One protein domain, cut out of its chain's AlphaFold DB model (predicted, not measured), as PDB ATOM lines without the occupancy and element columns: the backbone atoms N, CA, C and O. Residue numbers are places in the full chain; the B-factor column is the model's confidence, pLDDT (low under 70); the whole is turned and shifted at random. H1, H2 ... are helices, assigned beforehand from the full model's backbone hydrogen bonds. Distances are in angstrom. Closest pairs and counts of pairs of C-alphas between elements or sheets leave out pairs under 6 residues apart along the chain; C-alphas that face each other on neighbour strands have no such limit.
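Overview. This is residues 216 to 326 of the 405 residues of an uncharacterized protein of Gammaproteobacteria bacterium (UniProt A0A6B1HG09). Look first for the longest helix, H2, which makes an up-and-down bundle with H3 and H4, each running against the one before it; H1 packs on H2 at one end of the stack, and H5 and H6 make the other end, beyond H4. From the stretch between H3 and H4, residues 273 to 279 stick out. The printed part has 111 residues with six named helices, H1 to H6 in chain order, and no named strand: all helix. It is compact, with a radius of gyration of the C-alphas of 14.4 A, and spans 36 by 36 by 25 A.

Arrangement. Start at H2, residues 235 to 252, which touches H4, residues 285 to 300, at the closest C-alphas, Leu 247 and Ile 293, 6.1 A apart; they run the same way. H3, residues 254 to 263, forms a hairpin with H4, closest at C-alphas 261 and 286, 6.0 A, and one with H2, touching its residues 246 to 250 alone, closest at C-alphas 246 and 257, 5.6 A. H1, residues 222 to 230, forms a hairpin with H2, closest at C-alphas 229 and 238, 5.8 A. H5, residues 302 to 310, forms a hairpin with H4, touching its residues 294 to 298 alone, closest at C-alphas 298 and 305, 5.3 A; the shallow tilt of 34 degrees is only just short of steep. H6, residues 315 to 321, forms a hairpin with H5, closest at C-alphas 309 and 317, 7.1 A. H1 and H4 are apart. Every O i to N i+4 pair is within hydrogen-bond range in H1, H3 and H5, against 12 of 14 in H2, 10 of 12 in H4 and 1 of 3 in H6, where 2 of 4 O i to N i+3 pairs are.

Along the chain. Find C-alpha 235 at (142.466, 164.808, 180.638); from there H2 runs 26.1 A. H4 runs 23.3 A from C-alpha 285 at (142.238, 173.961, 186.456).

Size, cuts and confidence. The printed part has no cut, and the long link is H3 to H4. Its residues 269 to 270 pair with 283 to 284, antiparallel. Confidence is under 70 at residues 271 to 280 and 315 to 326.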
ATOM      1  N   LYS A 216     128.886 160.638 189.643       95.94
ATOM      2  CA  LYS A 216     128.715 160.128 191.007       95.94
ATOM      3  C   LYS A 216     127.556 159.129 191.042       95.94
ATOM      4  O   LYS A 216     126.460 159.426 190.567       95.94
ATOM      5  N   ARG A 217     127.801 157.946 191.598       96.38
ATOM      6  CA  ARG A 217     126.794 156.889 191.729       96.38
ATOM      7  C   ARG A 217     125.885 157.175 192.921       96.38
ATOM      8  O   ARG A 217     126.231 157.917 193.845       96.38
ATOM      9  N   GLU A 218     124.703 156.573 192.909       95.62
ATOM     10  CA  GLU A 218     123.803 156.629 194.057       95.62
ATOM     11  C   GLU A 218     124.467 155.974 195.280       95.62
ATOM     12  O   GLU A 218     125.086 154.917 195.165       95.62
ATOM     13  N   GLY A 219     124.409 156.642 196.435       96.31
ATOM     14  CA  GLY A 219     125.066 156.198 197.672       96.31
ATOM     15  C   GLY A 219     126.592 156.385 197.735       96.31
ATOM     16  O   GLY A 219     127.152 156.285 198.821       96.31
ATOM     17  N   GLU A 220     127.267 156.701 196.625       97.81
ATOM     18  CA  GLU A 220     128.704 157.026 196.620       97.81
ATOM     19  C   GLU A 220     128.939 158.348 197.367       97.81
ATOM     20  O   GLU A 220     128.138 159.282 197.243       97.81
ATOM     21  N   SER A 221     130.019 158.457 198.144       98.00
ATOM     22  CA  SER A 221     130.400 159.738 198.746       98.00
ATOM     23  C   SER A 221     131.021 160.663 197.690       98.00
ATOM     24  O   SER A 221     131.495 160.209 196.648       98.00
ATOM     25  N   TYR A 222     131.037 161.980 197.921       98.12
ATOM     26  CA  TYR A 222     131.740 162.880 196.994       98.12
ATOM     27  C   TYR A 222     133.253 162.666 196.997       98.12
ATOM     28  O   TYR A 222     133.867 162.844 195.952       98.12
ATOM     29  N   ALA A 223     133.836 162.254 198.127       98.00
ATOM     30  CA  ALA A 223     135.259 161.942 198.213       98.00
ATOM     31  C   ALA A 223     135.616 160.740 197.325       98.00
ATOM     32  O   ALA A 223     136.510 160.848 196.493       98.00
ATOM     33  N   ASP A 224     134.846 159.648 197.401       97.88
ATOM     34  CA  ASP A 224     135.078 158.467 196.556       97.88
ATOM     35  C   ASP A 224     134.876 158.791 195.066       97.88
ATOM     36  O   ASP A 224     135.670 158.391 194.211       97.88
ATOM     37  N   ALA A 225     133.827 159.561 194.745       97.75
ATOM     38  CA  ALA A 225     133.569 160.002 193.378       97.75
ATOM     39  C   ALA A 225     134.704 160.899 192.851       97.75
ATOM     40  O   ALA A 225     135.101 160.768 191.691       97.75
ATOM     41  N   TRP A 226     135.231 161.792 193.694       97.81
ATOM     42  CA  TRP A 226     136.363 162.664 193.388       97.81
ATOM     43  C   TRP A 226     137.637 161.863 193.116       97.81
ATOM     44  O   TRP A 226     138.242 162.047 192.061       97.81
ATOM     45  N   ASP A 227     137.998 160.933 194.003       97.38
ATOM     46  CA  ASP A 227     139.189 160.085 193.869       97.38
ATOM     47  C   ASP A 227     139.139 159.239 192.592       97.38
ATOM     48  O   ASP A 227     140.115 159.123 191.845       97.38
ATOM     49  N   ARG A 228     137.957 158.712 192.267       97.12
ATOM     50  CA  ARG A 228     137.723 158.015 191.002       97.12
ATOM     51  C   ARG A 228     137.856 158.947 189.798       97.12
ATOM     52  O   ARG A 228     138.407 158.543 188.776       97.12
ATOM     53  N   ALA A 229     137.351 160.175 189.894       96.88
ATOM     54  CA  ALA A 229     137.392 161.141 188.804       96.88
ATOM     55  C   ALA A 229     138.815 161.611 188.484       96.88
ATOM     56  O   ALA A 229     139.177 161.654 187.309       96.88
ATOM     57  N   ILE A 230     139.639 161.908 189.496       96.81
ATOM     58  CA  ILE A 230     141.040 162.314 189.286       96.81
ATOM     59  C   ILE A 230     141.894 161.184 188.692       96.81
ATOM     60  O   ILE A 230     142.893 161.470 188.036       96.81
ATOM     61  N   GLY A 231     141.481 159.923 188.863       95.88
ATOM     62  CA  GLY A 231     142.128 158.749 188.272       95.88
ATOM     63  C   GLY A 231     141.799 158.488 186.794       95.88
ATOM     64  O   GLY A 231     142.395 157.594 186.198       95.88
ATOM     65  N   ILE A 232     140.870 159.231 186.177       96.06
ATOM     66  CA  ILE A 232     140.551 159.082 184.745       96.06
ATOM     67  C   ILE A 232     141.751 159.527 183.908       96.06
ATOM     68  O   ILE A 232     142.209 160.649 184.080       96.06
ATOM     69  N   GLU A 233     142.224 158.704 182.968       95.19
ATOM     70  CA  GLU A 233     143.399 159.017 182.132       95.19
ATOM     71  C   GLU A 233     143.162 160.197 181.174       95.19
ATOM     72  O   GLU A 233     143.998 161.097 181.050       95.19
ATOM     73  N   GLU A 234     141.997 160.227 180.522       93.44
ATOM     74  CA  GLU A 234     141.645 161.243 179.531       93.44
ATOM     75  C   GLU A 234     141.461 162.614 180.195       93.44
ATOM     76  O   GLU A 234     140.488 162.851 180.917       93.44
ATOM     77  N   ALA A 235     142.385 163.540 179.922       92.38
ATOM     78  CA  ALA A 235     142.466 164.808 180.638       92.38
ATOM     79  C   ALA A 235     141.170 165.617 180.564       92.38
ATOM     80  O   ALA A 235     140.686 166.096 181.582       92.38
ATOM     81  N   LEU A 236     140.557 165.741 179.387       92.12
ATOM     82  CA  LEU A 236     139.342 166.540 179.254       92.12
ATOM     83  C   LEU A 236     138.143 165.921 179.989       92.12
ATOM     84  O   LEU A 236     137.381 166.647 180.626       92.12
ATOM     85  N   VAL A 237     137.998 164.595 179.938       94.56
ATOM     86  CA  VAL A 237     136.942 163.869 180.664       94.56
ATOM     87  C   VAL A 237     137.129 164.052 182.165       94.56
ATOM     88  O   VAL A 237     136.185 164.445 182.850       94.56
ATOM     89  N   ARG A 238     138.361 163.856 182.657       95.06
ATOM     90  CA  ARG A 238     138.750 164.120 184.046       95.06
ATOM     91  C   ARG A 238     138.374 165.542 184.454       95.06
ATOM     92  O   ARG A 238     137.641 165.707 185.421       95.06
ATOM     93  N   GLN A 239     138.794 166.556 183.691       93.69
ATOM     94  CA  GLN A 239     138.520 167.974 183.962       93.69
ATOM     95  C   GLN A 239     137.018 168.305 184.025       93.69
ATOM     96  O   GLN A 239     136.590 169.070 184.894       93.69
ATOM     97  N   ILE A 240     136.209 167.754 183.110       93.75
ATOM     98  CA  ILE A 240     134.751 167.946 183.117       93.75
ATOM     99  C   ILE A 240     134.145 167.300 184.365       93.75
ATOM    100  O   ILE A 240     133.361 167.945 185.064       93.75
ATOM    101  N   LEU A 241     134.526 166.057 184.662       96.00
ATOM    102  CA  LEU A 241     133.940 165.279 185.746       96.00
ATOM    103  C   LEU A 241     134.281 165.841 187.130       96.00
ATOM    104  O   LEU A 241     133.375 166.053 187.932       96.00
ATOM    105  N   VAL A 242     135.553 166.143 187.407       96.38
ATOM    106  CA  VAL A 242     135.959 166.765 188.684       96.38
ATOM    107  C   VAL A 242     135.263 168.112 188.880       96.38
ATOM    108  O   VAL A 242     134.851 168.449 189.986       96.38
ATOM    109  N   GLY A 243     135.054 168.866 187.794       95.25
ATOM    110  CA  GLY A 243     134.298 170.110 187.834       95.25
ATOM    111  C   GLY A 243     132.837 169.908 188.221       95.25
ATOM    112  O   GLY A 243     132.329 170.676 189.030       95.25
ATOM    113  N   GLN A 244     132.171 168.886 187.678       95.75
ATOM    114  CA  GLN A 244     130.796 168.537 188.053       95.75
ATOM    115  C   GLN A 244     130.720 168.088 189.518       95.75
ATOM    116  O   GLN A 244     129.966 168.670 190.289       95.75
ATOM    117  N   ILE A 245     131.570 167.140 189.923       97.38
ATOM    118  CA  ILE A 245     131.589 166.595 191.289       97.38
ATOM    119  C   ILE A 245     131.847 167.693 192.320       97.38
ATOM    120  O   ILE A 245     131.125 167.767 193.306       97.38
ATOM    121  N   ALA A 246     132.822 168.578 192.097       97.31
ATOM    122  CA  ALA A 246     133.093 169.674 193.027       97.31
ATOM    123  C   ALA A 246     131.932 170.675 193.136       97.31
ATOM    124  O   ALA A 246     131.680 171.211 194.216       97.31
ATOM    125  N   LEU A 247     131.241 170.949 192.025       95.88
ATOM    126  CA  LEU A 247     130.094 171.860 191.992       95.88
ATOM    127  C   LEU A 247     128.830 171.269 192.616       95.88
ATOM    128  O   LEU A 247     127.986 172.028 193.077       95.88
ATOM    129  N   ASP A 248     128.705 169.950 192.653       96.25
ATOM    130  CA  ASP A 248     127.644 169.290 193.405       96.25
ATOM    131  C   ASP A 248     128.035 169.202 194.892       96.25
ATOM    132  O   ASP A 248     127.254 169.573 195.769       96.25
ATOM    133  N   TRP A 249     129.293 168.841 195.187       97.88
ATOM    134  CA  TRP A 249     129.822 168.722 196.550       97.88
ATOM    135  C   TRP A 249     129.739 170.043 197.324       97.88
ATOM    136  O   TRP A 249     129.365 170.045 198.494       97.88
ATOM    137  N   VAL A 250     129.992 171.189 196.677       97.69
ATOM    138  CA  VAL A 250     129.906 172.512 197.329       97.69
ATOM    139  C   VAL A 250     128.522 172.818 197.910       97.69
ATOM    140  O   VAL A 250     128.406 173.606 198.852       97.69
ATOM    141  N   LEU A 251     127.459 172.218 197.365       96.38
ATOM    142  CA  LEU A 251     126.100 172.423 197.863       96.38
ATOM    143  C   LEU A 251     125.891 171.764 199.234       96.38
ATOM    144  O   LEU A 251     125.044 172.233 200.009       96.38
ATOM    145  N   GLU A 252     126.678 170.730 199.534       97.19
ATOM    146  CA  GLU A 252     126.646 169.944 200.768       97.19
ATOM    147  C   GLU A 252     127.765 170.349 201.737       97.19
ATOM    148  O   GLU A 252     127.470 170.749 202.862       97.19
ATOM    149  N   ASP A 253     129.022 170.320 201.288       98.12
ATOM    150  CA  ASP A 253     130.208 170.670 202.075       98.12
ATOM    151  C   ASP A 253     131.225 171.467 201.228       98.12
ATOM    152  O   ASP A 253     132.106 170.897 200.573       98.12
ATOM    153  N   PRO A 254     131.128 172.811 201.225       97.50
ATOM    154  CA  PRO A 254     132.011 173.657 200.432       97.50
ATOM    155  C   PRO A 254     133.472 173.620 200.895       97.50
ATOM    156  O   PRO A 254     134.369 173.816 200.075       97.50
ATOM    157  N   VAL A 255     133.733 173.370 202.183       96.81
ATOM    158  CA  VAL A 255     135.099 173.353 202.726       96.81
ATOM    159  C   VAL A 255     135.812 172.075 202.297       96.81
ATOM    160  O   VAL A 255     136.952 172.151 201.839       96.81
ATOM    161  N   ALA A 256     135.139 170.925 202.375       97.69
ATOM    162  CA  ALA A 256     135.695 169.661 201.901       97.69
ATOM    163  C   ALA A 256     135.940 169.672 200.383       97.69
ATOM    164  O   ALA A 256     137.017 169.275 199.940       97.69
ATOM    165  N   ALA A 257     135.006 170.220 199.594       97.75
ATOM    166  CA  ALA A 257     135.186 170.376 198.149       97.75
ATOM    167  C   ALA A 257     136.420 171.232 197.799       97.75
ATOM    168  O   ALA A 257     137.195 170.884 196.907       97.75
ATOM    169  N   LEU A 258     136.641 172.344 198.516       96.19
ATOM    170  CA  LEU A 258     137.831 173.184 198.331       96.19
ATOM    171  C   LEU A 258     139.111 172.457 198.748       96.19
ATOM    172  O   LEU A 258     140.096 172.517 198.017       96.19
ATOM    173  N   ALA A 259     139.096 171.745 199.876       95.88
ATOM    174  CA  ALA A 259     140.244 170.964 200.325       95.88
ATOM    175  C   ALA A 259     140.652 169.895 199.295       95.88
ATOM    176  O   ALA A 259     141.840 169.751 199.016       95.88
ATOM    177  N   ALA A 260     139.679 169.213 198.680       97.38
ATOM    178  CA  ALA A 260     139.918 168.235 197.619       97.38
ATOM    179  C   ALA A 260     140.528 168.869 196.353       97.38
ATOM    180  O   ALA A 260     141.448 168.317 195.751       97.38
ATOM    181  N   VAL A 261     140.070 170.065 195.966       96.12
ATOM    182  CA  VAL A 261     140.667 170.822 194.850       96.12
ATOM    183  C   VAL A 261     142.106 171.243 195.159       96.12
ATOM    184  O   VAL A 261     142.955 171.186 194.270       96.12
ATOM    185  N   GLU A 262     142.406 171.657 196.392       94.00
ATOM    186  CA  GLU A 262     143.764 172.056 196.783       94.00
ATOM    187  C   GLU A 262     144.743 170.884 196.869       94.00
ATOM    188  O   GLU A 262     145.917 171.053 196.534       94.00
ATOM    189  N   SER A 263     144.275 169.705 197.290       95.00
ATOM    190  CA  SER A 263     145.107 168.501 197.371       95.00
ATOM    191  C   SER A 263     145.350 167.838 196.015       95.00
ATOM    192  O   SER A 263     146.267 167.024 195.896       95.00
ATOM    193  N   TRP A 264     144.569 168.181 194.986       94.94
ATOM    194  CA  TRP A 264     144.717 167.607 193.653       94.94
ATOM    195  C   TRP A 264     145.961 168.136 192.937       94.94
ATOM    196  O   TRP A 264     145.936 169.194 192.299       94.94
ATOM    197  N   ASP A 265     147.059 167.389 193.049       93.00
ATOM    198  CA  ASP A 265     148.326 167.646 192.366       93.00
ATOM    199  C   ASP A 265     148.193 167.368 190.862       93.00
ATOM    200  O   ASP A 265     148.176 166.222 190.416       93.00
ATOM    201  N   THR A 266     147.989 168.428 190.080       89.75
ATOM    202  CA  THR A 266     147.801 168.332 188.634       89.75
ATOM    203  C   THR A 266     148.370 169.549 187.922       89.75
ATOM    204  O   THR A 266     148.154 170.691 188.333       89.75
ATOM    205  N   ASP A 267     149.022 169.285 186.792       85.56
ATOM    206  CA  ASP A 267     149.428 170.292 185.811       85.56
ATOM    207  C   ASP A 267     148.333 170.540 184.755       85.56
ATOM    208  O   ASP A 267     148.559 171.219 183.748       85.56
ATOM    209  N   ASP A 268     147.129 169.989 184.958       85.25
ATOM    210  CA  ASP A 268     146.011 170.144 184.037       85.25
ATOM    211  C   ASP A 268     145.660 171.624 183.846       85.25
ATOM    212  O   ASP A 268     145.247 172.361 184.749       85.25
ATOM    213  N   VAL A 269     145.779 172.060 182.598       82.25
ATOM    214  CA  VAL A 269     145.367 173.389 182.169       82.25
ATOM    215  C   VAL A 269     143.955 173.298 181.620       82.25
ATOM    216  O   VAL A 269     143.680 172.517 180.705       82.25
ATOM    217  N   TYR A 270     143.067 174.148 182.131       76.06
ATOM    218  CA  TYR A 270     141.713 174.225 181.609       76.06
ATOM    219  C   TYR A 270     141.737 174.865 180.218       76.06
ATOM    220  O   TYR A 270     142.121 176.028 180.042       76.06
ATOM    221  N   GLN A 271     141.308 174.109 179.213       68.56
ATOM    222  CA  GLN A 271     141.176 174.614 177.851       68.56
ATOM    223  C   GLN A 271     139.804 175.281 177.699       68.56
ATOM    224  O   GLN A 271     138.805 174.634 177.396       68.56
ATOM    225  N   VAL A 272     139.724 176.596 177.932       60.09
ATOM    226  CA  VAL A 272     138.515 177.351 177.570       60.09
ATOM    227  C   VAL A 272     138.513 177.526 176.052       60.09
ATOM    228  O   VAL A 272     139.385 178.210 175.518       60.09
ATOM    229  N   SER A 273     137.529 176.962 175.344       57.78
ATOM    230  CA  SER A 273     137.323 177.312 173.935       57.78
ATOM    231  C   SER A 273     136.953 178.795 173.850       57.78
ATOM    232  O   SER A 273     135.924 179.222 174.387       57.78
ATOM    233  N   VAL A 274     137.787 179.604 173.204       54.09
ATOM    234  CA  VAL A 274     137.538 181.039 173.079       54.09
ATOM    235  C   VAL A 274     136.447 181.263 172.032       54.09
ATOM    236  O   VAL A 274     136.708 181.235 170.836       54.09
ATOM    237  N   SER A 275     135.223 181.560 172.469       54.75
ATOM    238  CA  SER A 275     134.114 181.961 171.581       54.75
ATOM    239  C   SER A 275     134.257 183.404 171.037       54.75
ATOM    240  O   SER A 275     133.292 184.045 170.638       54.75
ATOM    241  N   GLY A 276     135.461 183.983 171.029       56.62
ATOM    242  CA  GLY A 276     135.621 185.394 170.677       56.62
ATOM    243  C   GLY A 276     137.055 185.891 170.647       56.62
ATOM    244  O   GLY A 276     137.426 186.669 171.515       56.62
ATOM    245  N   GLY A 277     137.842 185.448 169.660       57.03
ATOM    246  CA  GLY A 277     139.018 186.139 169.091       57.03
ATOM    247  C   GLY A 277     140.182 186.566 170.004       57.03
ATOM    248  O   GLY A 277     141.181 187.063 169.494       57.03
ATOM    249  N   GLY A 278     140.084 186.409 171.321       59.75
ATOM    250  CA  GLY A 278     141.102 186.801 172.287       59.75
ATOM    251  C   GLY A 278     141.955 185.618 172.722       59.75
ATOM    252  O   GLY A 278     141.447 184.527 172.956       59.75
ATOM    253  N   PHE A 279     143.257 185.837 172.880       61.62
ATOM    254  CA  PHE A 279     144.139 184.891 173.555       61.62
ATOM    255  C   PHE A 279     143.703 184.781 175.020       61.62
ATOM    256  O   PHE A 279     144.041 185.636 175.839       61.62
ATOM    257  N   ALA A 280     142.894 183.774 175.352       64.06
ATOM    258  CA  ALA A 280     142.563 183.506 176.741       64.06
ATOM    259  C   ALA A 280     143.813 182.929 177.423       64.06
ATOM    260  O   ALA A 280     144.348 181.927 176.941       64.06
ATOM    261  N   PRO A 281     144.309 183.541 178.511       70.69
ATOM    262  CA  PRO A 281     145.383 182.944 179.286       70.69
ATOM    263  C   PRO A 281     144.971 181.547 179.757       70.69
ATOM    264  O   PRO A 281     143.854 181.321 180.225       70.69
ATOM    265  N   HIS A 282     145.892 180.604 179.598       74.00
ATOM    266  CA  HIS A 282     145.786 179.260 180.134       74.00
ATOM    267  C   HIS A 282     145.851 179.333 181.660       74.00
ATOM    268  O   HIS A 282     146.882 179.714 182.210       74.00
ATOM    269  N   PHE A 283     144.759 178.984 182.337       83.25
ATOM    270  CA  PHE A 283     144.739 178.918 183.793       83.25
ATOM    271  C   PHE A 283     144.829 177.461 184.257       83.25
ATOM    272  O   PHE A 283     144.167 176.600 183.664       83.25
ATOM    273  N   PRO A 284     145.592 177.182 185.331       89.19
ATOM    274  CA  PRO A 284     145.529 175.894 186.010       89.19
ATOM    275  C   PRO A 284     144.083 175.580 186.399       89.19
ATOM    276  O   PRO A 284     143.379 176.459 186.914       89.19
ATOM    277  N   ILE A 285     143.628 174.345 186.171       90.25
ATOM    278  CA  ILE A 285     142.238 173.961 186.456       90.25
ATOM    279  C   ILE A 285     141.862 174.212 187.917       90.25
ATOM    280  O   ILE A 285     140.764 174.700 188.190       90.25
ATOM    281  N   ARG A 286     142.806 173.992 188.839       91.88
ATOM    282  CA  ARG A 286     142.644 174.248 190.273       91.88
ATOM    283  C   ARG A 286     142.118 175.658 190.548       91.88
ATOM    284  O   ARG A 286     141.130 175.826 191.259       91.88
ATOM    285  N   ARG A 287     142.704 176.674 189.903       90.56
ATOM    286  CA  ARG A 287     142.290 178.080 190.047       90.56
ATOM    287  C   ARG A 287     140.853 178.303 189.571       90.56
ATOM    288  O   ARG A 287     140.100 179.039 190.209       90.56
ATOM    289  N   ILE A 288     140.467 177.681 188.456       90.81
ATOM    290  CA  ILE A 288     139.111 177.809 187.906       90.81
ATOM    291  C   ILE A 288     138.090 177.131 188.817       90.81
ATOM    292  O   ILE A 288     137.062 177.738 189.118       90.81
ATOM    293  N   LEU A 289     138.369 175.908 189.273       93.44
ATOM    294  CA  LEU A 289     137.480 175.175 190.172       93.44
ATOM    295  C   LEU A 289     137.301 175.921 191.488       93.44
ATOM    296  O   LEU A 289     136.165 176.201 191.859       93.44
ATOM    297  N   ARG A 290     138.395 176.362 192.117       93.56
ATOM    298  CA  ARG A 290     138.359 177.189 193.328       93.56
ATOM    299  C   ARG A 290     137.448 178.406 193.153       93.56
ATOM    300  O   ARG A 290     136.540 178.621 193.951       93.56
ATOM    301  N   SER A 291     137.634 179.174 192.075       91.88
ATOM    302  CA  SER A 291     136.803 180.352 191.799       91.88
ATOM    303  C   SER A 291     135.324 180.004 191.604       91.88
ATOM    304  O   SER A 291     134.468 180.780 192.031       91.88
ATOM    305  N   ARG A 292     135.005 178.883 190.944       94.38
ATOM    306  CA  ARG A 292     133.617 178.451 190.731       94.38
ATOM    307  C   ARG A 292     132.967 177.974 192.028       94.38
ATOM    308  O   ARG A 292     131.860 178.405 192.321       94.38
ATOM    309  N   ILE A 293     133.671 177.168 192.820       95.69
ATOM    310  CA  ILE A 293     133.205 176.658 194.115       95.69
ATOM    311  C   ILE A 293     132.914 177.817 195.070       95.69
ATOM    312  O   ILE A 293     131.808 177.912 195.588       95.69
ATOM    313  N   VAL A 294     133.845 178.766 195.229       95.12
ATOM    314  CA  VAL A 294     133.617 179.963 196.060       95.12
ATOM    315  C   VAL A 294     132.420 180.770 195.552       95.12
ATOM    316  O   VAL A 294     131.616 181.250 196.350       95.12
ATOM    317  N   SER A 295     132.266 180.904 194.230       93.81
ATOM    318  CA  SER A 295     131.121 181.611 193.653       93.81
ATOM    319  C   SER A 295     129.790 180.904 193.914       93.81
ATOM    320  O   SER A 295     128.806 181.599 194.148       93.81
ATOM    321  N   GLU A 296     129.724 179.573 193.843       95.19
ATOM    322  CA  GLU A 296     128.508 178.815 194.167       95.19
ATOM    323  C   GLU A 296     128.218 178.844 195.669       95.19
ATOM    324  O   GLU A 296     127.088 179.130 196.067       95.19
ATOM    325  N   TRP A 297     129.239 178.662 196.511       96.88
ATOM    326  CA  TRP A 297     129.114 178.778 197.962       96.88
ATOM    327  C   TRP A 297     128.554 180.148 198.359       96.88
ATOM    328  O   TRP A 297     127.586 180.226 199.117       96.88
ATOM    329  N   ALA A 298     129.070 181.231 197.772       95.81
ATOM    330  CA  ALA A 298     128.622 182.587 198.072       95.81
ATOM    331  C   ALA A 298     127.143 182.849 197.729       95.81
ATOM    332  O   ALA A 298     126.543 183.759 198.303       95.81
ATOM    333  N   LYS A 299     126.528 182.067 196.827       94.25
ATOM    334  CA  LYS A 299     125.081 182.165 196.556       94.25
ATOM    335  C   LYS A 299     124.238 181.676 197.735       94.25
ATOM    336  O   LYS A 299     123.124 182.164 197.908       94.25
ATOM    337  N   LYS A 300     124.751 180.723 198.521       95.62
ATOM    338  CA  LYS A 300     124.085 180.146 199.700       95.62
ATOM    339  C   LYS A 300     124.503 180.855 200.989       95.62
ATOM    340  O   LYS A 300     123.646 181.172 201.806       95.62
ATOM    341  N   ASP A 301     125.797 181.138 201.145       96.75
ATOM    342  CA  ASP A 301     126.371 181.837 202.297       96.75
ATOM    343  C   ASP A 301     127.571 182.705 201.877       96.75
ATOM    344  O   ASP A 301     128.730 182.284 201.867       96.75
ATOM    345  N   ALA A 302     127.280 183.956 201.521       95.88
ATOM    346  CA  ALA A 302     128.290 184.922 201.096       95.88
ATOM    347  C   ALA A 302     129.309 185.259 202.195       95.88
ATOM    348  O   ALA A 302     130.466 185.538 201.881       95.88
ATOM    349  N   HIS A 303     128.902 185.258 203.471       95.44
ATOM    350  CA  HIS A 303     129.788 185.647 204.567       95.44
ATOM    351  C   HIS A 303     130.821 184.555 204.841       95.44
ATOM    352  O   HIS A 303     132.009 184.860 204.958       95.44
ATOM    353  N   ALA A 304     130.399 183.289 204.892       95.31
ATOM    354  CA  ALA A 304     131.318 182.171 205.072       95.31
ATOM    355  C   ALA A 304     132.305 182.050 203.898       95.31
ATOM    356  O   ALA A 304     133.511 181.955 204.128       95.31
ATOM    357  N   ALA A 305     131.821 182.170 202.656       94.94
ATOM    358  CA  ALA A 305     132.671 182.149 201.465       94.94
ATOM    359  C   ALA A 305     133.698 183.300 201.446       94.94
ATOM    360  O   ALA A 305     134.866 183.094 201.099       94.94
ATOM    361  N   LEU A 306     133.290 184.513 201.849       92.88
ATOM    362  CA  LEU A 306     134.191 185.664 201.957       92.88
ATOM    363  C   LEU A 306     135.221 185.474 203.075       92.88
ATOM    364  O   LEU A 306     136.404 185.704 202.844       92.88
ATOM    365  N   SER A 307     134.784 185.044 204.261       92.38
ATOM    366  CA  SER A 307     135.664 184.780 205.405       92.38
ATOM    367  C   SER A 307     136.741 183.755 205.044       92.38
ATOM    368  O   SER A 307     137.928 184.008 205.246       92.38
ATOM    369  N   TRP A 308     136.343 182.649 204.406       91.75
ATOM    370  CA  TRP A 308     137.275 181.643 203.896       91.75
ATOM    371  C   TRP A 308     138.260 182.239 202.882       91.75
ATOM    372  O   TRP A 308     139.467 182.050 203.008       91.75
ATOM    373  N   SER A 309     137.767 183.029 201.922       90.19
ATOM    374  CA  SER A 309     138.605 183.650 200.885       90.19
ATOM    375  C   SER A 309     139.628 184.643 201.449       90.19
ATOM    376  O   SER A 309     140.723 184.759 200.908       90.19
ATOM    377  N   LEU A 310     139.285 185.362 202.525       89.31
ATOM    378  CA  LEU A 310     140.192 186.288 203.214       89.31
ATOM    379  C   LEU A 310     141.273 185.566 204.028       89.31
ATOM    380  O   LEU A 310     142.329 186.150 204.265       89.31
ATOM    381  N   GLY A 311     141.013 184.325 204.445       88.19
ATOM    382  CA  GLY A 311     141.977 183.479 205.149       88.19
ATOM    383  C   GLY A 311     143.044 182.858 204.244       88.19
ATOM    384  O   GLY A 311     144.002 182.285 204.755       88.19
ATOM    385  N   LEU A 312     142.904 182.962 202.918       84.44
ATOM    386  CA  LEU A 312     143.929 182.511 201.984       84.44
ATOM    387  C   LEU A 312     145.044 183.559 201.855       84.44
ATOM    388  O   LEU A 312     144.798 184.705 201.472       84.44
ATOM    389  N   ASP A 313     146.289 183.134 202.062       78.06
ATOM    390  CA  ASP A 313     147.491 183.944 201.793       78.06
ATOM    391  C   ASP A 313     147.803 184.101 200.290       78.06
ATOM    392  O   ASP A 313     148.794 184.719 199.897       78.06
ATOM    393  N   ASP A 314     146.935 183.578 199.423       74.94
ATOM    394  CA  ASP A 314     147.109 183.609 197.979       74.94
ATOM    395  C   ASP A 314     146.731 184.985 197.398       74.94
ATOM    396  O   ASP A 314     145.555 185.364 197.302       74.94
ATOM    397  N   ALA A 315     147.746 185.752 196.985       69.88
ATOM    398  CA  ALA A 315     147.578 187.057 196.349       69.88
ATOM    399  C   ALA A 315     146.691 186.995 195.090       69.88
ATOM    400  O   ALA A 315     145.991 187.968 194.790       69.88
ATOM    401  N   ASP A 316     146.647 185.849 194.399       62.75
ATOM    402  CA  ASP A 316     145.819 185.664 193.206       62.75
ATOM    403  C   ASP A 316     144.316 185.645 193.517       62.75
ATOM    404  O   ASP A 316     143.503 186.003 192.655       62.75
ATOM    405  N   MET A 317     143.923 185.285 194.743       63.47
ATOM    406  CA  MET A 317     142.514 185.233 195.146       63.47
ATOM    407  C   MET A 317     141.937 186.608 195.464       63.47
ATOM    408  O   MET A 317     140.766 186.863 195.170       63.47
ATOM    409  N   ARG A 318     142.768 187.535 195.959       64.12
ATOM    410  CA  ARG A 318     142.349 188.914 196.264       64.12
ATOM    411  C   ARG A 318     141.858 189.659 195.020       64.12
ATOM    412  O   ARG A 318     140.984 190.516 195.116       64.12
ATOM    413  N   ILE A 319     142.378 189.312 193.839       62.34
ATOM    414  CA  ILE A 319     141.977 189.920 192.562       62.34
ATOM    415  C   ILE A 319     140.598 189.402 192.111       62.34
ATOM    416  O   ILE A 319     139.799 190.161 191.559       62.34
ATOM    417  N   CYS A 320     140.283 188.129 192.370       54.78
ATOM    418  CA  CYS A 320     139.020 187.513 191.957       54.78
ATOM    419  C   CYS A 320     137.848 187.855 192.895       54.78
ATOM    420  O   CYS A 320     136.732 188.054 192.411       54.78
ATOM    421  N   SER A 321     138.088 187.996 194.204       52.97
ATOM    422  CA  SER A 321     137.053 188.305 195.209       52.97
ATOM    423  C   SER A 321     136.490 189.730 195.125       52.97
ATOM    424  O   SER A 321     135.422 190.006 195.665       52.97
ATOM    425  N   CYS A 322     137.186 190.649 194.447       52.88
ATOM    426  CA  CYS A 322     136.776 192.053 194.337       52.88
ATOM    427  C   CYS A 322     135.937 192.365 193.094       52.88
ATOM    428  O   CYS A 322     135.519 193.512 192.917       52.88
ATOM    429  N   ARG A 323     135.667 191.385 192.219       52.56
ATOM    430  CA  ARG A 323     134.719 191.609 191.126       52.56
ATOM    431  C   ARG A 323     133.327 191.694 191.756       52.56
ATOM    432  O   ARG A 323     132.916 190.722 192.385       52.56
ATOM    433  N   PRO A 324     132.609 192.827 191.644       49.66
ATOM    434  CA  PRO A 324     131.318 192.975 192.289       49.66
ATOM    435  C   PRO A 324     130.385 191.914 191.722       49.66
ATOM    436  O   PRO A 324     129.928 192.017 190.583       49.66
ATOM    437  N   VAL A 325     130.112 190.881 192.520       52.28
ATOM    438  CA  VAL A 325     128.939 190.043 192.319       52.28
ATOM    439  C   VAL A 325     127.791 191.042 192.241       52.28
ATOM    440  O   VAL A 325     127.638 191.885 193.128       52.28
ATOM    441  N   HIS A 326     127.052 191.053 191.133       49.34
ATOM    442  CA  HIS A 326     125.835 191.849 191.015       49.34
ATOM    443  C   HIS A 326     124.801 191.237 191.960       49.34
ATOM    444  O   HIS A 326     123.896 190.513 191.555       49.34
TER     445      HIS A 326